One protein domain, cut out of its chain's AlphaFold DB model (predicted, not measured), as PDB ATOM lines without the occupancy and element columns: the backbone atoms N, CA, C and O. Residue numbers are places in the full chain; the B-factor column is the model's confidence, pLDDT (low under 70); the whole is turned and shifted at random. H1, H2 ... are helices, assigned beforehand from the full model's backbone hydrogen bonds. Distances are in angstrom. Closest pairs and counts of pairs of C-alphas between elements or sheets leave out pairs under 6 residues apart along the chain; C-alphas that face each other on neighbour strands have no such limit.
ATOM      1  N   LEU A 211     -39.565  25.034  17.484       98.12
ATOM      2  CA  LEU A 211     -40.171  25.737  16.364       98.12
ATOM      3  C   LEU A 211     -39.791  27.217  16.392       98.12
ATOM      4  O   LEU A 211     -39.697  27.824  17.458       98.12
ATOM      5  N   ILE A 212     -39.640  27.811  15.210       97.88
ATOM      6  CA  ILE A 212     -39.599  29.267  15.077       97.88
ATOM      7  C   ILE A 212     -40.913  29.881  15.594       97.88
ATOM      8  O   ILE A 212     -41.970  29.262  15.412       97.88
ATOM      9  N   PRO A 213     -40.886  31.095  16.181       97.06
ATOM     10  CA  PRO A 213     -42.061  31.682  16.828       97.06
ATOM     11  C   PRO A 213     -43.335  31.673  15.965       97.06
ATOM     12  O   PRO A 213     -44.346  31.178  16.448       97.06
ATOM     13  N   PRO A 214     -43.297  32.034  14.664       96.81
ATOM     14  CA  PRO A 214     -44.510  32.034  13.845       96.81
ATOM     15  C   PRO A 214     -45.151  30.652  13.650       96.81
ATOM     16  O   PRO A 214     -46.365  30.544  13.505       96.81
ATOM     17  N   LEU A 215     -44.350  29.580  13.624       96.94
ATOM     18  CA  LEU A 215     -44.884  28.218  13.539       96.94
ATOM     19  C   LEU A 215     -45.416  27.738  14.887       96.94
ATOM     20  O   LEU A 215     -46.374  26.971  14.911       96.94
ATOM     21  N   LEU A 216     -44.795  28.165  15.988       97.19
ATOM     22  CA  LEU A 216     -45.274  27.864  17.332       97.19
ATOM     23  C   LEU A 216     -46.623  28.548  17.595       97.19
ATOM     24  O   LEU A 216     -47.562  27.877  18.014       97.19
ATOM     25  N   ASP A 217     -46.747  29.827  17.236       95.50
ATOM     26  CA  ASP A 217     -48.007  30.575  17.311       95.50
ATOM     27  C   ASP A 217     -49.085  29.923  16.432       95.50
ATOM     28  O   ASP A 217     -50.221  29.744  16.861       95.50
ATOM     29  N   ALA A 218     -48.729  29.448  15.233       95.00
ATOM     30  CA  ALA A 218     -49.670  28.716  14.389       95.00
ATOM     31  C   ALA A 218     -50.165  27.396  15.013       95.00
ATOM     32  O   ALA A 218     -51.276  26.960  14.698       95.00
ATOM     33  N   VAL A 219     -49.369  26.737  15.865       95.38
ATOM     34  CA  VAL A 219     -49.822  25.559  16.626       95.38
ATOM     35  C   VAL A 219     -50.795  25.976  17.726       95.38
ATOM     36  O   VAL A 219     -51.843  25.345  17.862       95.38
ATOM     37  N   ASP A 220     -50.483  27.039  18.465       94.69
ATOM     38  CA  ASP A 220     -51.352  27.574  19.520       94.69
ATOM     39  C   ASP A 220     -52.711  28.035  18.959       94.69
ATOM     40  O   ASP A 220     -53.759  27.724  19.520       94.69
ATOM     41  N   GLU A 221     -52.709  28.682  17.791       92.81
ATOM     42  CA  GLU A 221     -53.909  29.126  17.066       92.81
ATOM     43  C   GLU A 221     -54.627  27.994  16.308       92.81
ATOM     44  O   GLU A 221     -55.571  28.241  15.554       92.81
ATOM     45  N   CYS A 222     -54.175  26.743  16.446       91.50
ATOM     46  CA  CYS A 222     -54.712  25.572  15.742       91.50
ATOM     47  C   CYS A 222     -54.671  25.661  14.197       91.50
ATOM     48  O   CYS A 222     -55.310  24.859  13.509       91.50
ATOM     49  N   LYS A 223     -53.892  26.590  13.626       91.50
ATOM     50  CA  LYS A 223     -53.635  26.706  12.177       91.50
ATOM     51  C   LYS A 223     -52.692  25.609  11.676       91.50
ATOM     52  O   LYS A 223     -52.803  25.163  10.533       91.50
ATOM     53  N   LEU A 224     -51.797  25.137  12.543       92.69
ATOM     54  CA  LEU A 224     -50.896  24.016  12.308       92.69
ATOM     55  C   LEU A 224     -51.205  22.884  13.291       92.69
ATOM     56  O   LEU A 224     -51.195  23.068  14.503       92.69
ATOM     57  N   ASN A 225     -51.444  21.677  12.775       93.75
ATOM     58  CA  ASN A 225     -51.661  20.519  13.637       93.75
ATOM     59  C   ASN A 225     -50.431  20.262  14.525       93.75
ATOM     60  O   ASN A 225     -49.305  20.203  14.029       93.75
ATOM     61  N   MET A 226     -50.673  20.012  15.812       93.62
ATOM     62  CA  MET A 226     -49.662  19.703  16.827       93.62
ATOM     63  C   MET A 226     -48.590  18.712  16.350       93.62
ATOM     64  O   MET A 226     -47.393  18.971  16.462       93.62
ATOM     65  N   MET A 227     -48.997  17.587  15.757       94.19
ATOM     66  CA  MET A 227     -48.069  16.545  15.304       94.19
ATOM     67  C   MET A 227     -47.270  16.965  14.068       94.19
ATOM     68  O   MET A 227     -46.129  16.528  13.901       94.19
ATOM     69  N   CYS A 228     -47.831  17.831  13.223       95.62
ATOM     70  CA  CYS A 228     -47.078  18.467  12.147       95.62
ATOM     71  C   CYS A 228     -46.028  19.424  12.719       95.62
ATOM     72  O   CYS A 228     -44.874  19.343  12.309       95.62
ATOM     73  N   GLY A 229     -46.385  20.242  13.715       96.75
ATOM     74  CA  GLY A 229     -45.435  21.089  14.444       96.75
ATOM     75  C   GLY A 229     -44.296  20.276  15.065       96.75
ATOM     76  O   GLY A 229     -43.121  20.562  14.835       96.75
ATOM     77  N   VAL A 230     -44.617  19.174  15.750       96.88
ATOM     78  CA  VAL A 230     -43.613  18.240  16.284       96.88
ATOM     79  C   VAL A 230     -42.711  17.705  15.175       96.88
ATOM     80  O   VAL A 230     -41.502  17.646  15.364       96.88
ATOM     81  N   ALA A 231     -43.244  17.320  14.016       96.75
ATOM     82  CA  ALA A 231     -42.423  16.834  12.910       96.75
ATOM     83  C   ALA A 231     -41.518  17.931  12.317       96.75
ATOM     84  O   ALA A 231     -40.349  17.658  12.050       96.75
ATOM     85  N   ILE A 232     -42.033  19.153  12.151       97.25
ATOM     86  CA  ILE A 232     -41.310  20.302  11.582       97.25
ATOM     87  C   ILE A 232     -40.179  20.769  12.507       97.25
ATOM     88  O   ILE A 232     -39.107  21.131  12.037       97.25
ATOM     89  N   SER A 233     -40.358  20.666  13.822       97.50
ATOM     90  CA  SER A 233     -39.324  21.034  14.796       97.50
ATOM     91  C   SER A 233     -38.008  20.246  14.657       97.50
ATOM     92  O   SER A 233     -37.005  20.619  15.255       97.50
ATOM     93  N   TYR A 234     -38.002  19.096  13.960       97.19
ATOM     94  CA  TYR A 234     -36.794  18.304  13.684       97.19
ATOM     95  C   TYR A 234     -35.923  18.877  12.574       97.19
ATOM     96  O   TYR A 234     -34.788  18.427  12.435       97.19
ATOM     97  N   TYR A 235     -36.421  19.866  11.841       97.69
ATOM     98  CA  TYR A 235     -35.667  20.545  10.807       97.69
ATOM     99  C   TYR A 235     -35.017  21.827  11.325       97.69
ATOM    100  O   TYR A 235     -35.450  22.415  12.321       97.69
ATOM    101  N   ASP A 236     -33.976  22.248  10.622       97.12
ATOM    102  CA  ASP A 236     -33.269  23.496  10.840       97.12
ATOM    103  C   ASP A 236     -34.148  24.728  10.575       97.12
ATOM    104  O   ASP A 236     -35.225  24.668   9.975       97.12
ATOM    105  N   GLU A 237     -33.683  25.882  11.045       97.50
ATOM    106  CA  GLU A 237     -34.438  27.131  10.961       97.50
ATOM    107  C   GLU A 237     -34.744  27.535   9.508       97.50
ATOM    108  O   GLU A 237     -35.833  28.034   9.213       97.50
ATOM    109  N   ALA A 238     -33.809  27.283   8.583       97.00
ATOM    110  CA  ALA A 238     -33.979  27.576   7.163       97.00
ATOM    111  C   ALA A 238     -35.155  26.787   6.569       97.00
ATOM    112  O   ALA A 238     -36.030  27.367   5.926       97.00
ATOM    113  N   THR A 239     -35.234  25.487   6.854       96.88
ATOM    114  CA  THR A 239     -36.334  24.634   6.396       96.88
ATOM    115  C   THR A 239     -37.648  24.988   7.092       96.88
ATOM    116  O   THR A 239     -38.705  25.000   6.460       96.88
ATOM    117  N   GLN A 240     -37.618  25.338   8.382       97.75
ATOM    118  CA  GLN A 240     -38.815  25.800   9.092       97.75
ATOM    119  C   GLN A 240     -39.414  27.064   8.455       97.75
ATOM    120  O   GLN A 240     -40.633  27.147   8.292       97.75
ATOM    121  N   LYS A 241     -38.580  28.007   7.996       96.88
ATOM    122  CA  LYS A 241     -39.038  29.186   7.240       96.88
ATOM    123  C   LYS A 241     -39.714  28.809   5.916       96.88
ATOM    124  O   LYS A 241     -40.670  29.473   5.517       96.88
ATOM    125  N   LEU A 242     -39.295  27.723   5.259       94.94
ATOM    126  CA  LEU A 242     -39.983  27.209   4.065       94.94
ATOM    127  C   LEU A 242     -41.392  26.695   4.397       94.94
ATOM    128  O   LEU A 242     -42.346  27.015   3.685       94.94
ATOM    129  N   PHE A 243     -41.547  25.949   5.498       94.56
ATOM    130  CA  PHE A 243     -42.867  25.514   5.973       94.56
ATOM    131  C   PHE A 243     -43.761  26.698   6.351       94.56
ATOM    132  O   PHE A 243     -44.936  26.709   5.989       94.56
ATOM    133  N   GLN A 244     -43.209  27.713   7.019       94.44
ATOM    134  CA  GLN A 244     -43.930  28.939   7.370       94.44
ATOM    135  C   GLN A 244     -44.418  29.687   6.124       94.44
ATOM    136  O   GLN A 244     -45.596  30.023   6.036       94.44
ATOM    137  N   LYS A 245     -43.535  29.911   5.137       92.88
ATOM    138  CA  LYS A 245     -43.889  30.588   3.878       92.88
ATOM    139  C   LYS A 245     -45.077  29.911   3.197       92.88
ATOM    140  O   LYS A 245     -45.931  30.585   2.632       92.88
ATOM    141  N   ARG A 246     -45.144  28.583   3.273       89.31
ATOM    142  CA  ARG A 246     -46.252  27.810   2.712       89.31
ATOM    143  C   ARG A 246     -47.521  27.848   3.532       89.31
ATOM    144  O   ARG A 246     -48.587  27.900   2.941       89.31
ATOM    145  N   LEU A 247     -47.417  27.810   4.855       89.62
ATOM    146  CA  LEU A 247     -48.581  27.937   5.725       89.62
ATOM    147  C   LEU A 247     -49.289  29.287   5.515       89.62
ATOM    148  O   LEU A 247     -50.508  29.357   5.617       89.62
ATOM    149  N   ASN A 248     -48.523  30.329   5.177       87.75
ATOM    150  CA  ASN A 248     -49.037  31.665   4.868       87.75
ATOM    151  C   ASN A 248     -49.579  31.809   3.435       87.75
ATOM    152  O   ASN A 248     -50.255  32.794   3.152       87.75
ATOM    153  N   ALA A 249     -49.270  30.882   2.522       85.31
ATOM    154  CA  ALA A 249     -49.843  30.900   1.181       85.31
ATOM    155  C   ALA A 249     -51.319  30.477   1.249       85.31
ATOM    156  O   ALA A 249     -51.660  29.510   1.937       85.31
ATOM    157  N   GLU A 250     -52.193  31.200   0.542       56.44
ATOM    158  CA  GLU A 250     -53.646  31.019   0.620       56.44
ATOM    159  C   GLU A 250     -54.055  29.536   0.457       56.44
ATOM    160  O   GLU A 250     -53.542  28.801  -0.395       56.44
ATOM    161  N   ASN A 251     -54.966  29.080   1.327       61.12
ATOM    162  CA  ASN A 251     -55.603  27.753   1.340       61.12
ATOM    163  C   ASN A 251     -54.755  26.502   1.667       61.12
ATOM    164  O   ASN A 251     -55.257  25.383   1.519       61.12
ATOM    165  N   HIS A 252     -53.528  26.617   2.186       65.44
ATOM    166  CA  HIS A 252     -52.708  25.430   2.478       65.44
ATOM    167  C   HIS A 252     -52.687  25.023   3.961       65.44
ATOM    168  O   HIS A 252     -51.968  25.580   4.784       65.44
ATOM    169  N   ARG A 253     -53.413  23.945   4.302       75.88
ATOM    170  CA  ARG A 253     -53.257  23.227   5.584       75.88
ATOM    171  C   ARG A 253     -52.231  22.100   5.458       75.88
ATOM    172  O   ARG A 253     -52.374  21.207   4.620       75.88
ATOM    173  N   ILE A 254     -51.237  22.069   6.346       86.38
ATOM    174  CA  ILE A 254     -50.281  20.953   6.432       86.38
ATOM    175  C   ILE A 254     -50.936  19.782   7.176       86.38
ATOM    176  O   ILE A 254     -50.942  19.728   8.406       86.38
ATOM    177  N   SER A 255     -51.502  18.826   6.435       86.81
ATOM    178  CA  SER A 255     -52.083  17.618   7.041       86.81
ATOM    179  C   SER A 255     -51.009  16.658   7.575       86.81
ATOM    180  O   SER A 255     -49.897  16.582   7.049       86.81
ATOM    181  N   VAL A 256     -51.369  15.841   8.572       89.81
ATOM    182  CA  VAL A 256     -50.476  14.811   9.142       89.81
ATOM    183  C   VAL A 256     -50.012  13.810   8.076       89.81
ATOM    184  O   VAL A 256     -48.862  13.374   8.089       89.81
ATOM    185  N   ALA A 257     -50.877  13.473   7.113       88.06
ATOM    186  CA  ALA A 257     -50.539  12.576   6.010       88.06
ATOM    187  C   ALA A 257     -49.479  13.181   5.076       88.06
ATOM    188  O   ALA A 257     -48.517  12.499   4.717       88.06
ATOM    189  N   VAL A 258     -49.630  14.466   4.735       89.44
ATOM    190  CA  VAL A 258     -48.641  15.215   3.947       89.44
ATOM    191  C   VAL A 258     -47.311  15.249   4.690       89.44
ATOM    192  O   VAL A 258     -46.288  14.855   4.136       89.44
ATOM    193  N   MET A 259     -47.327  15.607   5.973       93.12
ATOM    194  CA  MET A 259     -46.105  15.694   6.769       93.12
ATOM    195  C   MET A 259     -45.400  14.338   6.926       93.12
ATOM    196  O   MET A 259     -44.173  14.261   6.857       93.12
ATOM    197  N   LYS A 260     -46.161  13.245   7.072       92.19
ATOM    198  CA  LYS A 260     -45.618  11.878   7.093       92.19
ATOM    199  C   LYS A 260     -44.917  11.530   5.779       92.19
ATOM    200  O   LYS A 260     -43.864  10.897   5.811       92.19
ATOM    201  N   HIS A 261     -45.479  11.938   4.641       91.75
ATOM    202  CA  HIS A 261     -44.862  11.716   3.336       91.75
ATOM    203  C   HIS A 261     -43.604  12.572   3.143       91.75
ATOM    204  O   HIS A 261     -42.586  12.049   2.697       91.75
ATOM    205  N   ILE A 262     -43.632  13.846   3.548       92.69
ATOM    206  CA  ILE A 262     -42.453  14.725   3.509       92.69
ATOM    207  C   ILE A 262     -41.328  14.127   4.345       92.69
ATOM    208  O   ILE A 262     -40.255  13.887   3.815       92.69
ATOM    209  N   LYS A 263     -41.596  13.759   5.603       93.81
ATOM    210  CA  LYS A 263     -40.592  13.148   6.487       93.81
ATOM    211  C   LYS A 263     -39.987  11.858   5.917       93.81
ATOM    212  O   LYS A 263     -38.838  11.549   6.213       93.81
ATOM    213  N   LYS A 264     -40.757  11.085   5.144       93.94
ATOM    214  CA  LYS A 264     -40.274   9.847   4.517       93.94
ATOM    215  C   LYS A 264     -39.309  10.120   3.356       93.94
ATOM    216  O   LYS A 264     -38.352   9.373   3.210       93.94
ATOM    217  N   ASN A 265     -39.579  11.133   2.531       93.75
ATOM    218  CA  ASN A 265     -38.802  11.406   1.312       93.75
ATOM    219  C   ASN A 265     -37.698  12.451   1.518       93.75
ATOM    220  O   ASN A 265     -36.680  12.409   0.838       93.75
ATOM    221  N   CYS A 266     -37.896  13.364   2.461       94.00
ATOM    222  CA  CYS A 266     -36.981  14.436   2.823       94.00
ATOM    223  C   CYS A 266     -36.805  14.414   4.348       94.00
ATOM    224  O   CYS A 266     -37.484  15.172   5.042       94.00
ATOM    225  N   PRO A 267     -35.999  13.492   4.902       93.94
ATOM    226  CA  PRO A 267     -35.795  13.402   6.343       93.94
ATOM    227  C   PRO A 267     -35.045  14.636   6.892       93.94
ATOM    228  O   PRO A 267     -34.302  15.281   6.155       93.94
ATOM    229  N   PRO A 268     -35.208  14.971   8.187       93.19
ATOM    230  CA  PRO A 268     -34.443  16.038   8.839       93.19
ATOM    231  C   PRO A 268     -32.927  15.764   8.795       93.19
ATOM    232  O   PRO A 268     -32.535  14.595   8.752       93.19
ATOM    233  N   PRO A 269     -32.064  16.801   8.859       94.25
ATOM    234  CA  PRO A 269     -32.354  18.128   9.414       94.25
ATOM    235  C   PRO A 269     -32.711  19.225   8.404       94.25
ATOM    236  O   PRO A 269     -33.218  20.255   8.829       94.25
ATOM    237  N   SER A 270     -32.492  19.046   7.105       94.06
ATOM    238  CA  SER A 270     -32.637  20.134   6.127       94.06
ATOM    239  C   SER A 270     -33.322  19.665   4.848       94.06
ATOM    240  O   SER A 270     -33.088  18.542   4.407       94.06
ATOM    241  N   ILE A 271     -34.129  20.531   4.232       93.56
ATOM    242  CA  ILE A 271     -34.757  20.291   2.923       93.56
ATOM    243  C   ILE A 271     -34.575  21.538   2.059       93.56
ATOM    244  O   ILE A 271     -34.823  22.655   2.518       93.56
ATOM    245  N   THR A 272     -34.192  21.373   0.793       93.81
ATOM    246  CA  THR A 272     -34.164  22.503  -0.147       93.81
ATOM    247  C   THR A 272     -35.578  22.905  -0.584       93.81
ATOM    248  O   THR A 272     -36.504  22.090  -0.595       93.81
ATOM    249  N   ALA A 273     -35.767  24.162  -1.001       91.19
ATOM    250  CA  ALA A 273     -37.068  24.629  -1.497       91.19
ATOM    251  C   ALA A 273     -37.585  23.769  -2.668       91.19
ATOM    252  O   ALA A 273     -38.730  23.324  -2.641       91.19
ATOM    253  N   ALA A 274     -36.707  23.441  -3.623       91.81
ATOM    254  CA  ALA A 274     -37.048  22.639  -4.795       91.81
ATOM    255  C   ALA A 274     -37.485  21.205  -4.439       91.81
ATOM    256  O   ALA A 274     -38.456  20.692  -4.998       91.81
ATOM    257  N   GLU A 275     -36.806  20.550  -3.493       92.38
ATOM    258  CA  GLU A 275     -37.194  19.211  -3.024       92.38
ATOM    259  C   GLU A 275     -38.537  19.240  -2.300       92.38
ATOM    260  O   GLU A 275     -39.401  18.393  -2.549       92.38
ATOM    261  N   LEU A 276     -38.743  20.242  -1.441       90.62
ATOM    262  CA  LEU A 276     -39.995  20.409  -0.721       90.62
ATOM    263  C   LEU A 276     -41.156  20.695  -1.687       90.62
ATOM    264  O   LEU A 276     -42.269  20.212  -1.465       90.62
ATOM    265  N   ASP A 277     -40.943  21.489  -2.744       89.31
ATOM    266  CA  ASP A 277     -41.921  21.767  -3.819       89.31
ATOM    267  C   ASP A 277     -42.275  20.477  -4.547       89.31
ATOM    268  O   ASP A 277     -43.446  20.090  -4.596       89.31
ATOM    269  N   LYS A 278     -41.259  19.737  -4.990       91.06
ATOM    270  CA  LYS A 278     -41.429  18.459  -5.681       91.06
ATOM    271  C   LYS A 278     -42.255  17.460  -4.867       91.06
ATOM    272  O   LYS A 278     -43.250  16.936  -5.369       91.06
ATOM    273  N   VAL A 279     -41.872  17.198  -3.617       91.06
ATOM    274  CA  VAL A 279     -42.553  16.201  -2.771       91.06
ATOM    275  C   VAL A 279     -43.979  16.635  -2.443       91.06
ATOM    276  O   VAL A 279     -44.897  15.819  -2.410       91.06
ATOM    277  N   TRP A 280     -44.204  17.930  -2.247       86.69
ATOM    278  CA  TRP A 280     -45.540  18.438  -1.964       86.69
ATOM    279  C   TRP A 280     -46.479  18.322  -3.158       86.69
ATOM    280  O   TRP A 280     -47.607  17.853  -2.997       86.69
ATOM    281  N   HIS A 281     -46.026  18.680  -4.361       85.56
ATOM    282  CA  HIS A 281     -46.821  18.505  -5.575       85.56
ATOM    283  C   HIS A 281     -47.193  17.035  -5.796       85.56
ATOM    284  O   HIS A 281     -48.348  16.749  -6.104       85.56
ATOM    285  N   GLN A 282     -46.272  16.101  -5.535       86.38
ATOM    286  CA  GLN A 282     -46.554  14.663  -5.605       86.38
ATOM    287  C   GLN A 282     -47.671  14.237  -4.643       86.38
ATOM    288  O   GLN A 282     -48.581  13.507  -5.038       86.38
ATOM    289  N   VAL A 283     -47.645  14.711  -3.392       84.12
ATOM    290  CA  VAL A 283     -48.694  14.381  -2.414       84.12
ATOM    291  C   VAL A 283     -50.027  15.008  -2.792       84.12
ATOM    292  O   VAL A 283     -51.062  14.353  -2.685       84.12
ATOM    293  N   THR A 284     -50.009  16.265  -3.230       78.31
ATOM    294  CA  THR A 284     -51.230  17.007  -3.559       78.31
ATOM    295  C   THR A 284     -51.915  16.394  -4.778       78.31
ATOM    296  O   THR A 284     -53.108  16.111  -4.714       78.31
ATOM    297  N   ALA A 285     -51.144  16.060  -5.823       78.44
ATOM    298  CA  ALA A 285     -51.621  15.335  -7.000       78.44
ATOM    299  C   ALA A 285     -52.213  13.961  -6.628       78.44
ATOM    300  O   ALA A 285     -53.323  13.619  -7.036       78.44
ATOM    301  N   ALA A 286     -51.522  13.196  -5.776       74.44
ATOM    302  CA  ALA A 286     -52.016  11.902  -5.305       74.44
ATOM    303  C   ALA A 286     -53.298  12.018  -4.453       74.44
ATOM    304  O   ALA A 286     -54.129  11.108  -4.453       74.44
ATOM    305  N   GLN A 287     -53.481  13.120  -3.720       69.81
ATOM    306  CA  GLN A 287     -54.705  13.389  -2.961       69.81
ATOM    307  C   GLN A 287     -55.866  13.827  -3.858       69.81
ATOM    308  O   GLN A 287     -56.991  13.386  -3.625       69.81
ATOM    309  N   THR A 288     -55.618  14.649  -4.882       66.06
ATOM    310  CA  THR A 288     -56.642  15.004  -5.878       66.06
ATOM    311  C   THR A 288     -57.107  13.785  -6.664       66.06
ATOM    312  O   THR A 288     -58.308  13.620  -6.843       66.06
ATOM    313  N   GLU A 289     -56.199  12.883  -7.044       63.00
ATOM    314  CA  GLU A 289     -56.562  11.623  -7.706       63.00
ATOM    315  C   GLU A 289     -57.415  10.725  -6.799       63.00
ATOM    316  O   GLU A 289     -58.432  10.192  -7.230       63.00
ATOM    317  N   LYS A 290     -57.091  10.624  -5.501       60.91
ATOM    318  CA  LYS A 290     -57.926   9.873  -4.545       60.91
ATOM    319  C   LYS A 290     -59.302  10.495  -4.304       60.91
ATOM    320  O   LYS A 290     -60.243   9.753  -4.063       60.91
ATOM    321  N   LYS A 291     -59.442  11.825  -4.356       57.53
ATOM    322  CA  LYS A 291     -60.743  12.505  -4.204       57.53
ATOM    323  C   LYS A 291     -61.680  12.311  -5.401       57.53
ATOM    324  O   LYS A 291     -62.874  12.522  -5.237       57.53
ATOM    325  N   LYS A 292     -61.170  11.886  -6.562       56.66
ATOM    326  CA  LYS A 292     -61.993  11.497  -7.721       56.66
ATOM    327  C   LYS A 292     -62.701  10.142  -7.534       56.66
ATOM    328  O   LYS A 292     -63.405   9.708  -8.438       56.66
ATOM    329  N   SER A 293     -62.523   9.452  -6.403       59.84
ATOM    330  CA  SER A 293     -63.286   8.236  -6.098       59.84
ATOM    331  C   SER A 293     -64.760   8.555  -5.837       59.84
ATOM    332  O   SER A 293     -65.051   9.542  -5.160       59.84
ATOM    333  N   ASN A 294     -65.667   7.684  -6.287       65.56
ATOM    334  CA  ASN A 294     -67.110   7.818  -6.068       65.56
ATOM    335  C   ASN A 294     -67.454   8.118  -4.599       65.56
ATOM    336  O   ASN A 294     -66.920   7.499  -3.674       65.56
ATOM    337  N   ILE A 295     -68.381   9.056  -4.394       66.88
ATOM    338  CA  ILE A 295     -68.945   9.348  -3.076       66.88
ATOM    339  C   ILE A 295     -69.728   8.110  -2.628       66.88
ATOM    340  O   ILE A 295     -70.659   7.675  -3.298       66.88
ATOM    341  N   SER A 296     -69.338   7.524  -1.497       67.94
ATOM    342  CA  SER A 296     -69.995   6.344  -0.932       67.94
ATOM    343  C   SER A 296     -70.693   6.709   0.373       67.94
ATOM    344  O   SER A 296     -70.060   7.186   1.316       67.94
TER     345      SER A 296
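What this domain is: This is residues 211 to 296 of the 331 residues of the protein "Probable chromosome-partitioning protein parB" of uncultured Butyricicoccus sp (UniProt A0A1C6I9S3). The longest helix, H5, borders a small body of helices at one end of an arc that runs H5, H4, H2, H1, and its tail, residues 288 to 296, sticks out as a free arm. H3 closes much of the open side of this arc: it touches H1 and comes close to H2 and H5, making a ring of five helices that is not fully closed. The printed part has 86 residues with five named helices, in the order H1, H2, H3, H4, H5, and no named strand; the class is all helix. The whole is compact, with a radius of gyration of the C-alphas of 13.2 A, yet only just elongated, spanning 41 by 27 by 21 A, with the free arm adding to its length.

Where its parts are: H5, residues 273 to 291, measures 26.7 A from first to last C-alpha, from C-alpha 273 at (-37.068, 24.629, -1.497) to C-alpha 291 at (-60.743, 12.505, -4.204). H4 is residues 256 to 265, 14.5 A, and H3 is residues 237 to 247, 15.1 A. H2, residues 226 to 232, measures 9.9 A. H1, residues 213 to 220, measures 10.5 A and begins with C-alpha 213 at (-42.061, 31.682, 16.828).

How they stand to each other: H5 touches H4 with residues 276 to 283 alone; their closest C-alphas, of Val 258 and Val 283, are 6.4 A apart. These two run opposite ways at a steep tilt of 49 degrees. H4 touches H2, the closest C-alphas being those of Cys 228 and Val 256 at 5.8 A, with a shallow tilt of 18 degrees, the same way. H2 and H1 form a helical hairpin, opposite ways at a shallow tilt of 26 degrees; the closest C-alphas, of Val 219 and Met 226, are 5.9 A apart. H1 and H3 only just touch, with 3 pairs of C-alphas within 8 A, the closest those of Leu 215 and Gln 244 at 6.3 A, and a steep tilt of 52 degrees. H3 is close to but not clearly touching H2, where the C-alphas of Ile 232 and Gln 240 are closest at 6.5 A. H3 is also close to but not clearly touching H5, where those of Leu 242 and Ala 273 are closest at 6.8 A. H3 and H4 are apart, as are H1 and H5. In H1, H2, H3, H4 and H5, every O i to N i+4 pair is within hydrogen-bond range.

The domain as a whole: The two C-alphas farthest apart, of Glu 237 and Ser 296, are 42.9 A apart. Without residues 288 to 296, which stand free and of which 288 to 291 belong to H5, the body spans 29 by 25 by 19 A. The printed part has no cut and no long link between named helices. The mean pLDDT of the printed part is 87.9; residues 250 to 252 and 287 to 296 are under 70.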